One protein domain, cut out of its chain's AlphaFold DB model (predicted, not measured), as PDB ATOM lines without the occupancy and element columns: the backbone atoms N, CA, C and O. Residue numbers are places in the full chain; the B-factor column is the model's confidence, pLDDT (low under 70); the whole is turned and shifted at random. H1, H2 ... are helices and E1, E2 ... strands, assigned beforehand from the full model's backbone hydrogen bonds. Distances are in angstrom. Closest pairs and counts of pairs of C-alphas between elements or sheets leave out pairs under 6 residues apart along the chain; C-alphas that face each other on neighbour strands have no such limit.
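What this domain is: This is residues 4 to 91 of the 91 residues of an uncharacterized protein of viral metagenome (UniProt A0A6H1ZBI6). A small twisted antiparallel sheet of four strands is grazed by three helices, H2 and H4 under it and H1 at its edge strand E3, while the fourth helix, H3, is off the sheet. H2 and H4 run side by side under the sheet, H1 crosses H4 beside the edge strand E3, and H3 meets the last residues of H2. The 88 printed residues hold, in order, H1 H2 E1 E2 H3 H4 E3 E4, of mixed class; the sheet's order is E1 - E2 - E4 - E3. The whole is compact, with a radius of gyration of the C-alphas of 11.9 A and spans of 30 by 27 by 22 A.

How they stand to each other: Begin at the sheet's inner strands, E2, residues 52 to 55, and E4, residues 86 to 90: they are antiparallel, with N 55 and O 87 2.8 A apart, within hydrogen-bond range. The edge strand E1, residues 45 to 49, forms a hairpin with E2, where N 46 and O 54 are 2.9 A apart. The other edge strand, E3, residues 80 to 82, forms a hairpin with E4, where N 80 and O 88 are 2.8 A apart. The sheet is only just strongly twisted, its C-alphas up to 4.4 A off the best plane. E2, then H3, residues 59 to 65, and H4, residues 68 to 76, then E3 make a split strand-helix-strand unit, two strands of one sheet with helices between them along the chain and E4 between them in the sheet; its crossover is right-handed. H4 touches H2, residues 26 to 37, at a shallow tilt of 25 degrees, opposite ways; look at the closest C-alphas, of Ala 30 and Leu 74, 5.4 A apart. H1, residues 4 to 12, touches H4 at a steep tilt of 49 degrees, the closest C-alphas being those of Phe 10 and Val 71, 6.2 A apart. H2 touches H3 with residues 34 to 37 alone, about perpendicular at 74 degrees, closest at the C-alphas of Leu 37 and Ala 65, 5.7 A apart. H1, H2 and H4 only graze the sheet, and H3 is not on it. In H1, H2, H3 and H4 every O i to N i+4 pair is within hydrogen-bond range.

Where its parts are: Find C-alpha 45 at (-19.208, 57.141, 39.009), where E1 begins its 11.5 A; E2 measures 10.3 A, E3 6.8 A and E4 13.4 A, ending at C-alpha 90, (-19.505, 44.806, 41.462). H1 begins at C-alpha 4, (-40.332, 49.636, 34.044), and measures 12.1 A; H2 measures 16.9 A, H3 10.0 A and H4 12.4 A.

The domain as a whole: The C-alphas farthest apart are those of Asp 15 and Gly 42, 32.1 A. The printed part has no cut; the link from H1 to H2, residues 13 to 25, is long. No printed residue is under 70 in pLDDT.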
ATOM      1  N   GLU A   4     -39.752  50.905  33.582       97.12
ATOM      2  CA  GLU A   4     -40.332  49.636  34.044       97.12
ATOM      3  C   GLU A   4     -40.070  48.491  33.045       97.12
ATOM      4  O   GLU A   4     -39.704  47.380  33.428       97.12
ATOM      5  N   GLU A   5     -40.205  48.762  31.742       97.62
ATOM      6  CA  GLU A   5     -39.890  47.796  30.683       97.62
ATOM      7  C   GLU A   5     -38.391  47.460  30.646       97.62
ATOM      8  O   GLU A   5     -38.022  46.294  30.491       97.62
ATOM      9  N   MET A   6     -37.524  48.463  30.814       97.81
ATOM     10  CA  MET A   6     -36.076  48.271  30.906       97.81
ATOM     11  C   MET A   6     -35.709  47.424  32.131       97.81
ATOM     12  O   MET A   6     -34.963  46.455  31.986       97.81
ATOM     13  N   ALA A   7     -36.271  47.724  33.306       97.62
ATOM     14  CA  ALA A   7     -36.089  46.947  34.534       97.62
ATOM     15  C   ALA A   7     -36.470  45.476  34.323       97.62
ATOM     16  O   ALA A   7     -35.669  44.576  34.591       97.62
ATOM     17  N   ALA A   8     -37.646  45.237  33.737       97.81
ATOM     18  CA  ALA A   8     -38.124  43.896  33.426       97.81
ATOM     19  C   ALA A   8     -37.197  43.146  32.452       97.81
ATOM     20  O   ALA A   8     -37.031  41.933  32.576       97.81
ATOM     21  N   LEU A   9     -36.557  43.832  31.495       97.75
ATOM     22  CA  LEU A   9     -35.563  43.209  30.614       97.75
ATOM     23  C   LEU A   9     -34.266  42.854  31.349       97.75
ATOM     24  O   LEU A   9     -33.709  41.786  31.086       97.75
ATOM     25  N   PHE A  10     -33.786  43.708  32.256       97.25
ATOM     26  CA  PHE A  10     -32.611  43.388  33.071       97.25
ATOM     27  C   PHE A  10     -32.877  42.174  33.972       97.25
ATOM     28  O   PHE A  10     -32.011  41.307  34.065       97.25
ATOM     29  N   GLU A  11     -34.065  42.059  34.571       96.56
ATOM     30  CA  GLU A  11     -34.464  40.881  35.357       96.56
ATOM     31  C   GLU A  11     -34.618  39.628  34.478       96.56
ATOM     32  O   GLU A  11     -34.055  38.574  34.774       96.56
ATOM     33  N   LYS A  12     -35.312  39.744  33.338       97.00
ATOM     34  CA  LYS A  12     -35.511  38.644  32.377       97.00
ATOM     35  C   LYS A  12     -34.192  38.022  31.912       97.00
ATOM     36  O   LYS A  12     -34.135  36.815  31.682       97.00
ATOM     37  N   HIS A  13     -33.155  38.839  31.735       95.50
ATOM     38  CA  HIS A  13     -31.843  38.413  31.239       95.50
ATOM     39  C   HIS A  13     -30.798  38.266  32.346       95.50
ATOM     40  O   HIS A  13     -29.602  38.296  32.058       95.50
ATOM     41  N   ASP A  14     -31.213  38.071  33.600       92.44
ATOM     42  CA  ASP A  14     -30.275  37.884  34.711       92.44
ATOM     43  C   ASP A  14     -29.369  36.658  34.518       92.44
ATOM     44  O   ASP A  14     -28.181  36.694  34.830       92.44
ATOM     45  N   ASP A  15     -29.870  35.623  33.835       91.44
ATOM     46  CA  ASP A  15     -29.058  34.488  33.400       91.44
ATOM     47  C   ASP A  15     -27.838  34.919  32.576       91.44
ATOM     48  O   ASP A  15     -26.794  34.281  32.647       91.44
ATOM     49  N   ALA A  16     -27.912  35.998  31.795       88.81
ATOM     50  CA  ALA A  16     -26.793  36.467  30.985       88.81
ATOM     51  C   ALA A  16     -25.659  37.102  31.810       88.81
ATOM     52  O   ALA A  16     -24.602  37.390  31.243       88.81
ATOM     53  N   TYR A  17     -25.843  37.307  33.118       91.38
ATOM     54  CA  TYR A  17     -24.896  37.999  33.986       91.38
ATOM     55  C   TYR A  17     -23.481  37.402  33.929       91.38
ATOM     56  O   TYR A  17     -23.277  36.199  34.100       91.38
ATOM     57  N   LEU A  18     -22.495  38.267  33.656       86.94
ATOM     58  CA  LEU A  18     -21.066  37.928  33.551       86.94
ATOM     59  C   LEU A  18     -20.731  36.774  32.583       86.94
ATOM     60  O   LEU A  18     -19.683  36.137  32.716       86.94
ATOM     61  N   ARG A  19     -21.571  36.530  31.566       87.62
ATOM     62  CA  ARG A  19     -21.330  35.503  30.534       87.62
ATOM     63  C   ARG A  19     -20.501  35.973  29.330       87.62
ATOM     64  O   ARG A  19     -20.313  35.184  28.407       87.62
ATOM     65  N   SER A  20     -20.017  37.220  29.296       83.25
ATOM     66  CA  SER A  20     -19.162  37.689  28.193       83.25
ATOM     67  C   SER A  20     -17.910  36.815  28.054       83.25
ATOM     68  O   SER A  20     -17.193  36.601  29.032       83.25
ATOM     69  N   THR A  21     -17.636  36.356  26.832       80.25
ATOM     70  CA  THR A  21     -16.420  35.611  26.465       80.25
ATOM     71  C   THR A  21     -15.348  36.497  25.829       80.25
ATOM     72  O   THR A  21     -14.325  35.983  25.388       80.25
ATOM     73  N   GLU A  22     -15.597  37.804  25.701       80.19
ATOM     74  CA  GLU A  22     -14.630  38.745  25.134       80.19
ATOM     75  C   GLU A  22     -13.536  39.097  26.149       80.19
ATOM     76  O   GLU A  22     -13.830  39.430  27.300       80.19
ATOM     77  N   ASP A  23     -12.283  39.068  25.692       72.31
ATOM     78  CA  ASP A  23     -11.126  39.505  26.469       72.31
ATOM     79  C   ASP A  23     -11.088  41.041  26.565       72.31
ATOM     80  O   ASP A  23     -11.095  41.744  25.552       72.31
ATOM     81  N   GLY A  24     -11.017  41.576  27.788       80.06
ATOM     82  CA  GLY A  24     -10.888  43.012  28.051       80.06
ATOM     83  C   GLY A  24     -11.642  43.487  29.300       80.06
ATOM     84  O   GLY A  24     -12.313  42.689  29.962       80.06
ATOM     85  N   PRO A  25     -11.544  44.786  29.650       87.75
ATOM     86  CA  PRO A  25     -12.268  45.354  30.785       87.75
ATOM     87  C   PRO A  25     -13.771  45.425  30.468       87.75
ATOM     88  O   PRO A  25     -14.224  46.239  29.657       87.75
ATOM     89  N   ARG A  26     -14.538  44.498  31.053       90.25
ATOM     90  CA  ARG A  26     -15.976  44.312  30.789       90.25
ATOM     91  C   ARG A  26     -16.801  45.516  31.237       90.25
ATOM     92  O   ARG A  26     -17.656  45.991  30.491       90.25
ATOM     93  N   ASP A  27     -16.483  46.013  32.422       91.00
ATOM     94  CA  ASP A  27     -17.006  47.232  33.030       91.00
ATOM     95  C   ASP A  27     -16.860  48.440  32.097       91.00
ATOM     96  O   ASP A  27     -17.846  49.100  31.769       91.00
ATOM     97  N   LEU A  28     -15.657  48.673  31.567       92.50
ATOM     98  CA  LEU A  28     -15.392  49.787  30.659       92.50
ATOM     99  C   LEU A  28     -16.202  49.675  29.364       92.50
ATOM    100  O   LEU A  28     -16.746  50.671  28.892       92.50
ATOM    101  N   ALA A  29     -16.307  48.476  28.787       94.19
ATOM    102  CA  ALA A  29     -17.089  48.258  27.573       94.19
ATOM    103  C   ALA A  29     -18.583  48.567  27.787       94.19
ATOM    104  O   ALA A  29     -19.213  49.212  26.946       94.19
ATOM    105  N   ALA A  30     -19.140  48.169  28.931       95.75
ATOM    106  CA  ALA A  30     -20.516  48.497  29.288       95.75
ATOM    107  C   ALA A  30     -20.705  50.000  29.573       95.75
ATOM    108  O   ALA A  30     -21.669  50.586  29.078       95.75
ATOM    109  N   ILE A  31     -19.759  50.655  30.255       95.88
ATOM    110  CA  ILE A  31     -19.772  52.114  30.459       95.88
ATOM    111  C   ILE A  31     -19.743  52.861  29.119       95.88
ATOM    112  O   ILE A  31     -20.518  53.793  28.918       95.88
ATOM    113  N   ILE A  32     -18.899  52.441  28.173       95.94
ATOM    114  CA  ILE A  32     -18.846  53.036  26.829       95.94
ATOM    115  C   ILE A  32     -20.181  52.847  26.101       95.94
ATOM    116  O   ILE A  32     -20.655  53.771  25.438       95.94
ATOM    117  N   ARG A  33     -20.818  51.673  26.226       97.06
ATOM    118  CA  ARG A  33     -22.137  51.444  25.623       97.06
ATOM    119  C   ARG A  33     -23.190  52.381  26.213       97.06
ATOM    120  O   ARG A  33     -23.912  52.993  25.431       97.06
ATOM    121  N   LEU A  34     -23.226  52.550  27.537       97.19
ATOM    122  CA  LEU A  34     -24.117  53.505  28.205       97.19
ATOM    123  C   LEU A  34     -23.843  54.948  27.767       97.19
ATOM    124  O   LEU A  34     -24.779  55.660  27.420       97.19
ATOM    125  N   GLN A  35     -22.575  55.353  27.663       97.25
ATOM    126  CA  GLN A  35     -22.189  56.687  27.190       97.25
ATOM    127  C   GLN A  35     -22.648  56.963  25.751       97.25
ATOM    128  O   GLN A  35     -22.956  58.103  25.412       97.25
ATOM    129  N   ASN A  36     -22.724  55.932  24.907       97.00
ATOM    130  CA  ASN A  36     -23.258  56.050  23.549       97.00
ATOM    131  C   ASN A  36     -24.794  56.112  23.508       97.00
ATOM    132  O   ASN A  36     -25.340  56.646  22.546       97.00
ATOM    133  N   LEU A  37     -25.481  55.543  24.503       97.12
ATOM    134  CA  LEU A  37     -26.945  55.568  24.611       97.12
ATOM    135  C   LEU A  37     -27.434  56.887  25.221       97.12
ATOM    136  O   LEU A  37     -28.302  57.545  24.658       97.12
ATOM    137  N   ALA A  38     -26.836  57.290  26.339       96.75
ATOM    138  CA  ALA A  38     -27.165  58.503  27.071       96.75
ATOM    139  C   ALA A  38     -25.869  59.199  27.516       96.75
ATOM    140  O   ALA A  38     -25.352  58.917  28.598       96.75
ATOM    141  N   PRO A  39     -25.315  60.104  26.689       96.38
ATOM    142  CA  PRO A  39     -24.075  60.789  27.020       96.38
ATOM    143  C   PRO A  39     -24.186  61.590  28.318       96.38
ATOM    144  O   PRO A  39     -25.055  62.454  28.460       96.38
ATOM    145  N   VAL A  40     -23.252  61.348  29.236       93.94
ATOM    146  CA  VAL A  40     -23.086  62.129  30.465       93.94
ATOM    147  C   VAL A  40     -21.917  63.096  30.297       93.94
ATOM    148  O   VAL A  40     -20.887  62.753  29.712       93.94
ATOM    149  N   ASN A  41     -22.073  64.317  30.810       90.44
ATOM    150  CA  ASN A  41     -20.977  65.270  30.951       90.44
ATOM    151  C   ASN A  41     -20.473  65.225  32.396       90.44
ATOM    152  O   ASN A  41     -21.233  65.541  33.308       90.44
ATOM    153  N   GLY A  42     -19.196  64.896  32.595       89.56
ATOM    154  CA  GLY A  42     -18.571  64.848  33.919       89.56
ATOM    155  C   GLY A  42     -18.279  63.427  34.390       89.56
ATOM    156  O   GLY A  42     -17.967  62.555  33.577       89.56
ATOM    157  N   ASP A  43     -18.333  63.228  35.705       92.81
ATOM    158  CA  ASP A  43     -17.970  61.964  36.339       92.81
ATOM    159  C   ASP A  43     -19.048  60.900  36.115       92.81
ATOM    160  O   ASP A  43     -20.238  61.131  36.323       92.81
ATOM    161  N   VAL A  44     -18.611  59.712  35.695       94.56
ATOM    162  CA  VAL A  44     -19.499  58.569  35.444       94.56
ATOM    163  C   VAL A  44     -19.857  57.843  36.736       94.56
ATOM    164  O   VAL A  44     -20.950  57.304  36.834       94.56
ATOM    165  N   VAL A  45     -18.964  57.813  37.726       94.44
ATOM    166  CA  VAL A  45     -19.208  57.141  39.009       94.44
ATOM    167  C   VAL A  45     -19.870  58.126  39.969       94.44
ATOM    168  O   VAL A  45     -19.289  59.165  40.275       94.44
ATOM    169  N   SER A  46     -21.074  57.804  40.445       94.31
ATOM    170  CA  SER A  46     -21.854  58.650  41.361       94.31
ATOM    171  C   SER A  46     -21.636  58.300  42.832       94.31
ATOM    172  O   SER A  46     -21.667  59.184  43.689       94.31
ATOM    173  N   ALA A  47     -21.410  57.021  43.132       95.50
ATOM    174  CA  ALA A  47     -21.190  56.518  44.481       95.50
ATOM    175  C   ALA A  47     -20.402  55.205  44.450       95.50
ATOM    176  O   ALA A  47     -20.365  54.509  43.434       95.50
ATOM    177  N   SER A  48     -19.813  54.843  45.586       95.56
ATOM    178  CA  SER A  48     -19.268  53.510  45.819       95.56
ATOM    179  C   SER A  48     -19.456  53.092  47.272       95.56
ATOM    180  O   SER A  48     -19.407  53.915  48.187       95.56
ATOM    181  N   GLU A  49     -19.672  51.800  47.477       95.12
ATOM    182  CA  GLU A  49     -19.827  51.174  48.783       95.12
ATOM    183  C   GLU A  49     -19.315  49.738  48.690       95.12
ATOM    184  O   GLU A  49     -19.757  48.966  47.842       95.12
ATOM    185  N   HIS A  50     -18.372  49.382  49.567       91.25
ATOM    186  CA  HIS A  50     -17.674  48.095  49.522       91.25
ATOM    187  C   HIS A  50     -17.099  47.805  48.125       91.25
ATOM    188  O   HIS A  50     -16.280  48.578  47.628       91.25
ATOM    189  N   ASP A  51     -17.551  46.710  47.517       92.56
ATOM    190  CA  ASP A  51     -17.153  46.239  46.200       92.56
ATOM    191  C   ASP A  51     -18.205  46.617  45.147       92.56
ATOM    192  O   ASP A  51     -18.281  45.974  44.117       92.56
ATOM    193  N   GLN A  52     -19.059  47.616  45.383       95.00
ATOM    194  CA  GLN A  52     -20.058  48.074  44.417       95.00
ATOM    195  C   GLN A  52     -19.869  49.558  44.103       95.00
ATOM    196  O   GLN A  52     -19.549  50.365  44.978       95.00
ATOM    197  N   PHE A  53     -20.075  49.934  42.843       95.44
ATOM    198  CA  PHE A  53     -20.108  51.333  42.430       95.44
ATOM    199  C   PHE A  53     -21.292  51.613  41.511       95.44
ATOM    200  O   PHE A  53     -21.653  50.787  40.672       95.44
ATOM    201  N   TRP A  54     -21.882  52.794  41.681       97.12
ATOM    202  CA  TRP A  54     -23.058  53.263  40.955       97.12
ATOM    203  C   TRP A  54     -22.673  54.308  39.923       97.12
ATOM    204  O   TRP A  54     -21.677  55.024  40.076       97.12
ATOM    205  N   LEU A  55     -23.467  54.386  38.861       97.31
ATOM    206  CA  LEU A  55     -23.196  55.238  37.715       97.31
ATOM    207  C   LEU A  55     -24.191  56.399  37.626       97.31
ATOM    208  O   LEU A  55     -25.377  56.248  37.904       97.31
ATOM    209  N   ALA A  56     -23.712  57.553  37.175       96.44
ATOM    210  CA  ALA A  56     -24.466  58.795  37.027       96.44
ATOM    211  C   ALA A  56     -25.200  58.910  35.670       96.44
ATOM    212  O   ALA A  56     -25.204  59.980  35.058       96.44
ATOM    213  N   PHE A  57     -25.782  57.817  35.165       96.88
ATOM    214  CA  PHE A  57     -26.554  57.841  33.916       96.88
ATOM    215  C   PHE A  57     -28.019  58.202  34.168       96.88
ATOM    216  O   PHE A  57     -28.624  57.760  35.137       96.88
ATOM    217  N   ASP A  58     -28.586  58.992  33.260       95.94
ATOM    218  CA  ASP A  58     -30.003  59.353  33.259       95.94
ATOM    219  C   ASP A  58     -30.836  58.163  32.755       95.94
ATOM    220  O   ASP A  58     -30.777  57.809  31.575       95.94
ATOM    221  N   GLU A  59     -31.575  57.525  33.662       96.75
ATOM    222  CA  GLU A  59     -32.362  56.317  33.390       96.75
ATOM    223  C   GLU A  59     -33.436  56.540  32.323       96.75
ATOM    224  O   GLU A  59     -33.648  55.653  31.497       96.75
ATOM    225  N   GLU A  60     -34.062  57.721  32.285       97.25
ATOM    226  CA  GLU A  60     -35.071  58.049  31.272       97.25
ATOM    227  C   GLU A  60     -34.422  58.098  29.888       97.25
ATOM    228  O   GLU A  60     -34.888  57.440  28.956       97.25
ATOM    229  N   LYS A  61     -33.283  58.792  29.760       97.69
ATOM    230  CA  LYS A  61     -32.551  58.861  28.485       97.69
ATOM    231  C   LYS A  61     -32.021  57.504  28.034       97.69
ATOM    232  O   LYS A  61     -32.027  57.213  26.837       97.69
ATOM    233  N   VAL A  62     -31.544  56.674  28.965       97.88
ATOM    234  CA  VAL A  62     -31.113  55.311  28.626       97.88
ATOM    235  C   VAL A  62     -32.316  54.500  28.152       97.88
ATOM    236  O   VAL A  62     -32.242  53.908  27.079       97.88
ATOM    237  N   ALA A  63     -33.433  54.518  28.883       98.00
ATOM    238  CA  ALA A  63     -34.641  53.777  28.528       98.00
ATOM    239  C   ALA A  63     -35.200  54.192  27.154       98.00
ATOM    240  O   ALA A  63     -35.641  53.338  26.379       98.00
ATOM    241  N   GLU A  64     -35.132  55.476  26.795       98.06
ATOM    242  CA  GLU A  64     -35.528  55.977  25.473       98.06
ATOM    243  C   GLU A  64     -34.711  55.368  24.320       98.06
ATOM    244  O   GLU A  64     -35.277  55.086  23.260       98.06
ATOM    245  N   ALA A  65     -33.408  55.143  24.521       98.00
ATOM    246  CA  ALA A  65     -32.469  54.752  23.465       98.00
ATOM    247  C   ALA A  65     -32.093  53.258  23.452       98.00
ATOM    248  O   ALA A  65     -31.654  52.745  22.420       98.00
ATOM    249  N   ILE A  66     -32.210  52.570  24.588       98.25
ATOM    250  CA  ILE A  66     -31.735  51.198  24.775       98.25
ATOM    251  C   ILE A  66     -32.608  50.180  24.030       98.25
ATOM    252  O   ILE A  66     -33.827  50.326  23.919       98.25
ATOM    253  N   THR A  67     -31.980  49.117  23.531       98.25
ATOM    254  CA  THR A  67     -32.658  47.951  22.946       98.25
ATOM    255  C   THR A  67     -32.527  46.717  23.844       98.25
ATOM    256  O   THR A  67     -31.691  46.674  24.743       98.25
ATOM    257  N   GLU A  68     -33.313  45.663  23.601       97.94
ATOM    258  CA  GLU A  68     -33.144  44.396  24.336       97.94
ATOM    259  C   GLU A  68     -31.756  43.768  24.106       97.94
ATOM    260  O   GLU A  68     -31.171  43.214  25.035       97.94
ATOM    261  N   GLU A  69     -31.189  43.906  22.901       97.69
ATOM    262  CA  GLU A  69     -29.821  43.460  22.601       97.69
ATOM    263  C   GLU A  69     -28.790  44.186  23.474       97.69
ATOM    264  O   GLU A  69     -27.864  43.563  23.993       97.69
ATOM    265  N   ASP A  70     -28.997  45.483  23.711       98.19
ATOM    266  CA  ASP A  70     -28.146  46.267  24.603       98.19
ATOM    267  C   ASP A  70     -28.251  45.807  26.049       98.19
ATOM    268  O   ASP A  70     -27.229  45.681  26.718       98.19
ATOM    269  N   VAL A  71     -29.457  45.499  26.531       97.88
ATOM    270  CA  VAL A  71     -29.640  44.963  27.887       97.88
ATOM    271  C   VAL A  71     -28.865  43.657  28.057       97.88
ATOM    272  O   VAL A  71     -28.109  43.508  29.019       97.88
ATOM    273  N   VAL A  72     -28.978  42.735  27.096       96.75
ATOM    274  CA  VAL A  72     -28.215  41.475  27.108       96.75
ATOM    275  C   VAL A  72     -26.710  41.753  27.082       96.75
ATOM    276  O   VAL A  72     -25.963  41.186  27.882       96.75
ATOM    277  N   TYR A  73     -26.258  42.653  26.204       96.19
ATOM    278  CA  TYR A  73     -24.856  43.056  26.089       96.19
ATOM    279  C   TYR A  73     -24.297  43.612  27.408       96.19
ATOM    280  O   TYR A  73     -23.178  43.264  27.807       96.19
ATOM    281  N   LEU A  74     -25.066  44.468  28.085       97.00
ATOM    282  CA  LEU A  74     -24.698  45.106  29.348       97.00
ATOM    283  C   LEU A  74     -24.682  44.090  30.500       97.00
ATOM    284  O   LEU A  74     -23.701  44.037  31.248       97.00
ATOM    285  N   LYS A  75     -25.689  43.209  30.594       95.69
ATOM    286  CA  LYS A  75     -25.732  42.120  31.589       95.69
ATOM    287  C   LYS A  75     -24.547  41.167  31.458       95.69
ATOM    288  O   LYS A  75     -23.893  40.854  32.454       95.69
ATOM    289  N   GLN A  76     -24.190  40.768  30.236       95.50
ATOM    290  CA  GLN A  76     -23.013  39.922  29.977       95.50
ATOM    291  C   GLN A  76     -21.701  40.520  30.485       95.50
ATOM    292  O   GLN A  76     -20.752  39.782  30.765       95.50
ATOM    293  N   ARG A  77     -21.648  41.846  30.613       95.50
ATOM    294  CA  ARG A  77     -20.497  42.611  31.098       95.50
ATOM    295  C   ARG A  77     -20.577  42.975  32.578       95.50
ATOM    296  O   ARG A  77     -19.660  43.611  33.082       95.50
ATOM    297  N   GLY A  78     -21.608  42.510  33.277       94.69
ATOM    298  CA  GLY A  78     -21.744  42.662  34.721       94.69
ATOM    299  C   GLY A  78     -22.495  43.914  35.159       94.69
ATOM    300  O   GLY A  78     -22.527  44.180  36.357       94.69
ATOM    301  N   LEU A  79     -23.103  44.661  34.228       97.12
ATOM    302  CA  LEU A  79     -23.931  45.804  34.597       97.12
ATOM    303  C   LEU A  79     -25.205  45.311  35.286       97.12
ATOM    304  O   LEU A  79     -25.923  44.453  34.765       97.12
ATOM    305  N   LEU A  80     -25.490  45.898  36.436       96.81
ATOM    306  CA  LEU A  80     -26.733  45.739  37.163       96.81
ATOM    307  C   LEU A  80     -27.581  46.991  37.009       96.81
ATOM    308  O   LEU A  80     -27.063  48.098  36.857       96.81
ATOM    309  N   TYR A  81     -28.887  46.788  37.061       97.56
ATOM    310  CA  TYR A  81     -29.867  47.852  37.063       97.56
ATOM    311  C   TYR A  81     -30.977  47.485  38.039       97.56
ATOM    312  O   TYR A  81     -31.495  46.367  37.986       97.56
ATOM    313  N   GLU A  82     -31.308  48.419  38.920       95.12
ATOM    314  CA  GLU A  82     -32.414  48.314  39.863       95.12
ATOM    315  C   GLU A  82     -33.169  49.645  39.864       95.12
ATOM    316  O   GLU A  82     -32.571  50.713  40.016       95.12
ATOM    317  N   GLU A  83     -34.485  49.582  39.667       93.31
ATOM    318  CA  GLU A  83     -35.338  50.768  39.604       93.31
ATOM    319  C   GLU A  83     -35.232  51.583  40.903       93.31
ATOM    320  O   GLU A  83     -35.379  51.058  42.007       93.31
ATOM    321  N   GLY A  84     -34.943  52.881  40.778       91.69
ATOM    322  CA  GLY A  84     -34.763  53.789  41.916       91.69
ATOM    323  C   GLY A  84     -33.381  53.741  42.579       91.69
ATOM    324  O   GLY A  84     -33.062  54.643  43.355       91.69
ATOM    325  N   MET A  85     -32.548  52.747  42.256       92.88
ATOM    326  CA  MET A  85     -31.142  52.656  42.683       92.88
ATOM    327  C   MET A  85     -30.167  52.953  41.530       92.88
ATOM    328  O   MET A  85     -29.042  53.396  41.767       92.88
ATOM    329  N   GLY A  86     -30.596  52.740  40.286       96.19
ATOM    330  CA  GLY A  86     -29.849  53.049  39.074       96.19
ATOM    331  C   GLY A  86     -28.893  51.938  38.634       96.19
ATOM    332  O   GLY A  86     -29.045  50.759  38.966       96.19
ATOM    333  N   PHE A  87     -27.902  52.318  37.828       97.81
ATOM    334  CA  PHE A  87     -26.931  51.393  37.244       97.81
ATOM    335  C   PHE A  87     -25.730  51.174  38.162       97.81
ATOM    336  O   PHE A  87     -25.199  52.135  38.718       97.81
ATOM    337  N   SER A  88     -25.249  49.934  38.274       97.38
ATOM    338  CA  SER A  88     -24.078  49.614  39.097       97.38
ATOM    339  C   SER A  88     -23.260  48.426  38.586       97.38
ATOM    340  O   SER A  88     -23.703  47.664  37.725       97.38
ATOM    341  N   PHE A  89     -22.059  48.271  39.136       95.25
ATOM    342  CA  PHE A  89     -21.198  47.099  38.974       95.25
ATOM    343  C   PHE A  89     -20.685  46.631  40.329       95.25
ATOM    344  O   PHE A  89     -20.493  47.454  41.224       95.25
ATOM    345  N   PHE A  90     -20.378  45.337  40.421       90.94
ATOM    346  CA  PHE A  90     -19.505  44.806  41.462       90.94
ATOM    347  C   PHE A  90     -18.050  44.767  40.959       90.94
ATOM    348  O   PHE A  90     -17.804  44.314  39.837       90.94
ATOM    349  N   ALA A  91     -17.126  45.287  41.766       76.19
ATOM    350  CA  ALA A  91     -15.679  45.318  41.573       76.19
ATOM    351  C   ALA A  91     -15.005  44.008  42.012       76.19
ATOM    352  O   ALA A  91     -15.530  43.330  42.924       76.19
TER     353      ALA A  91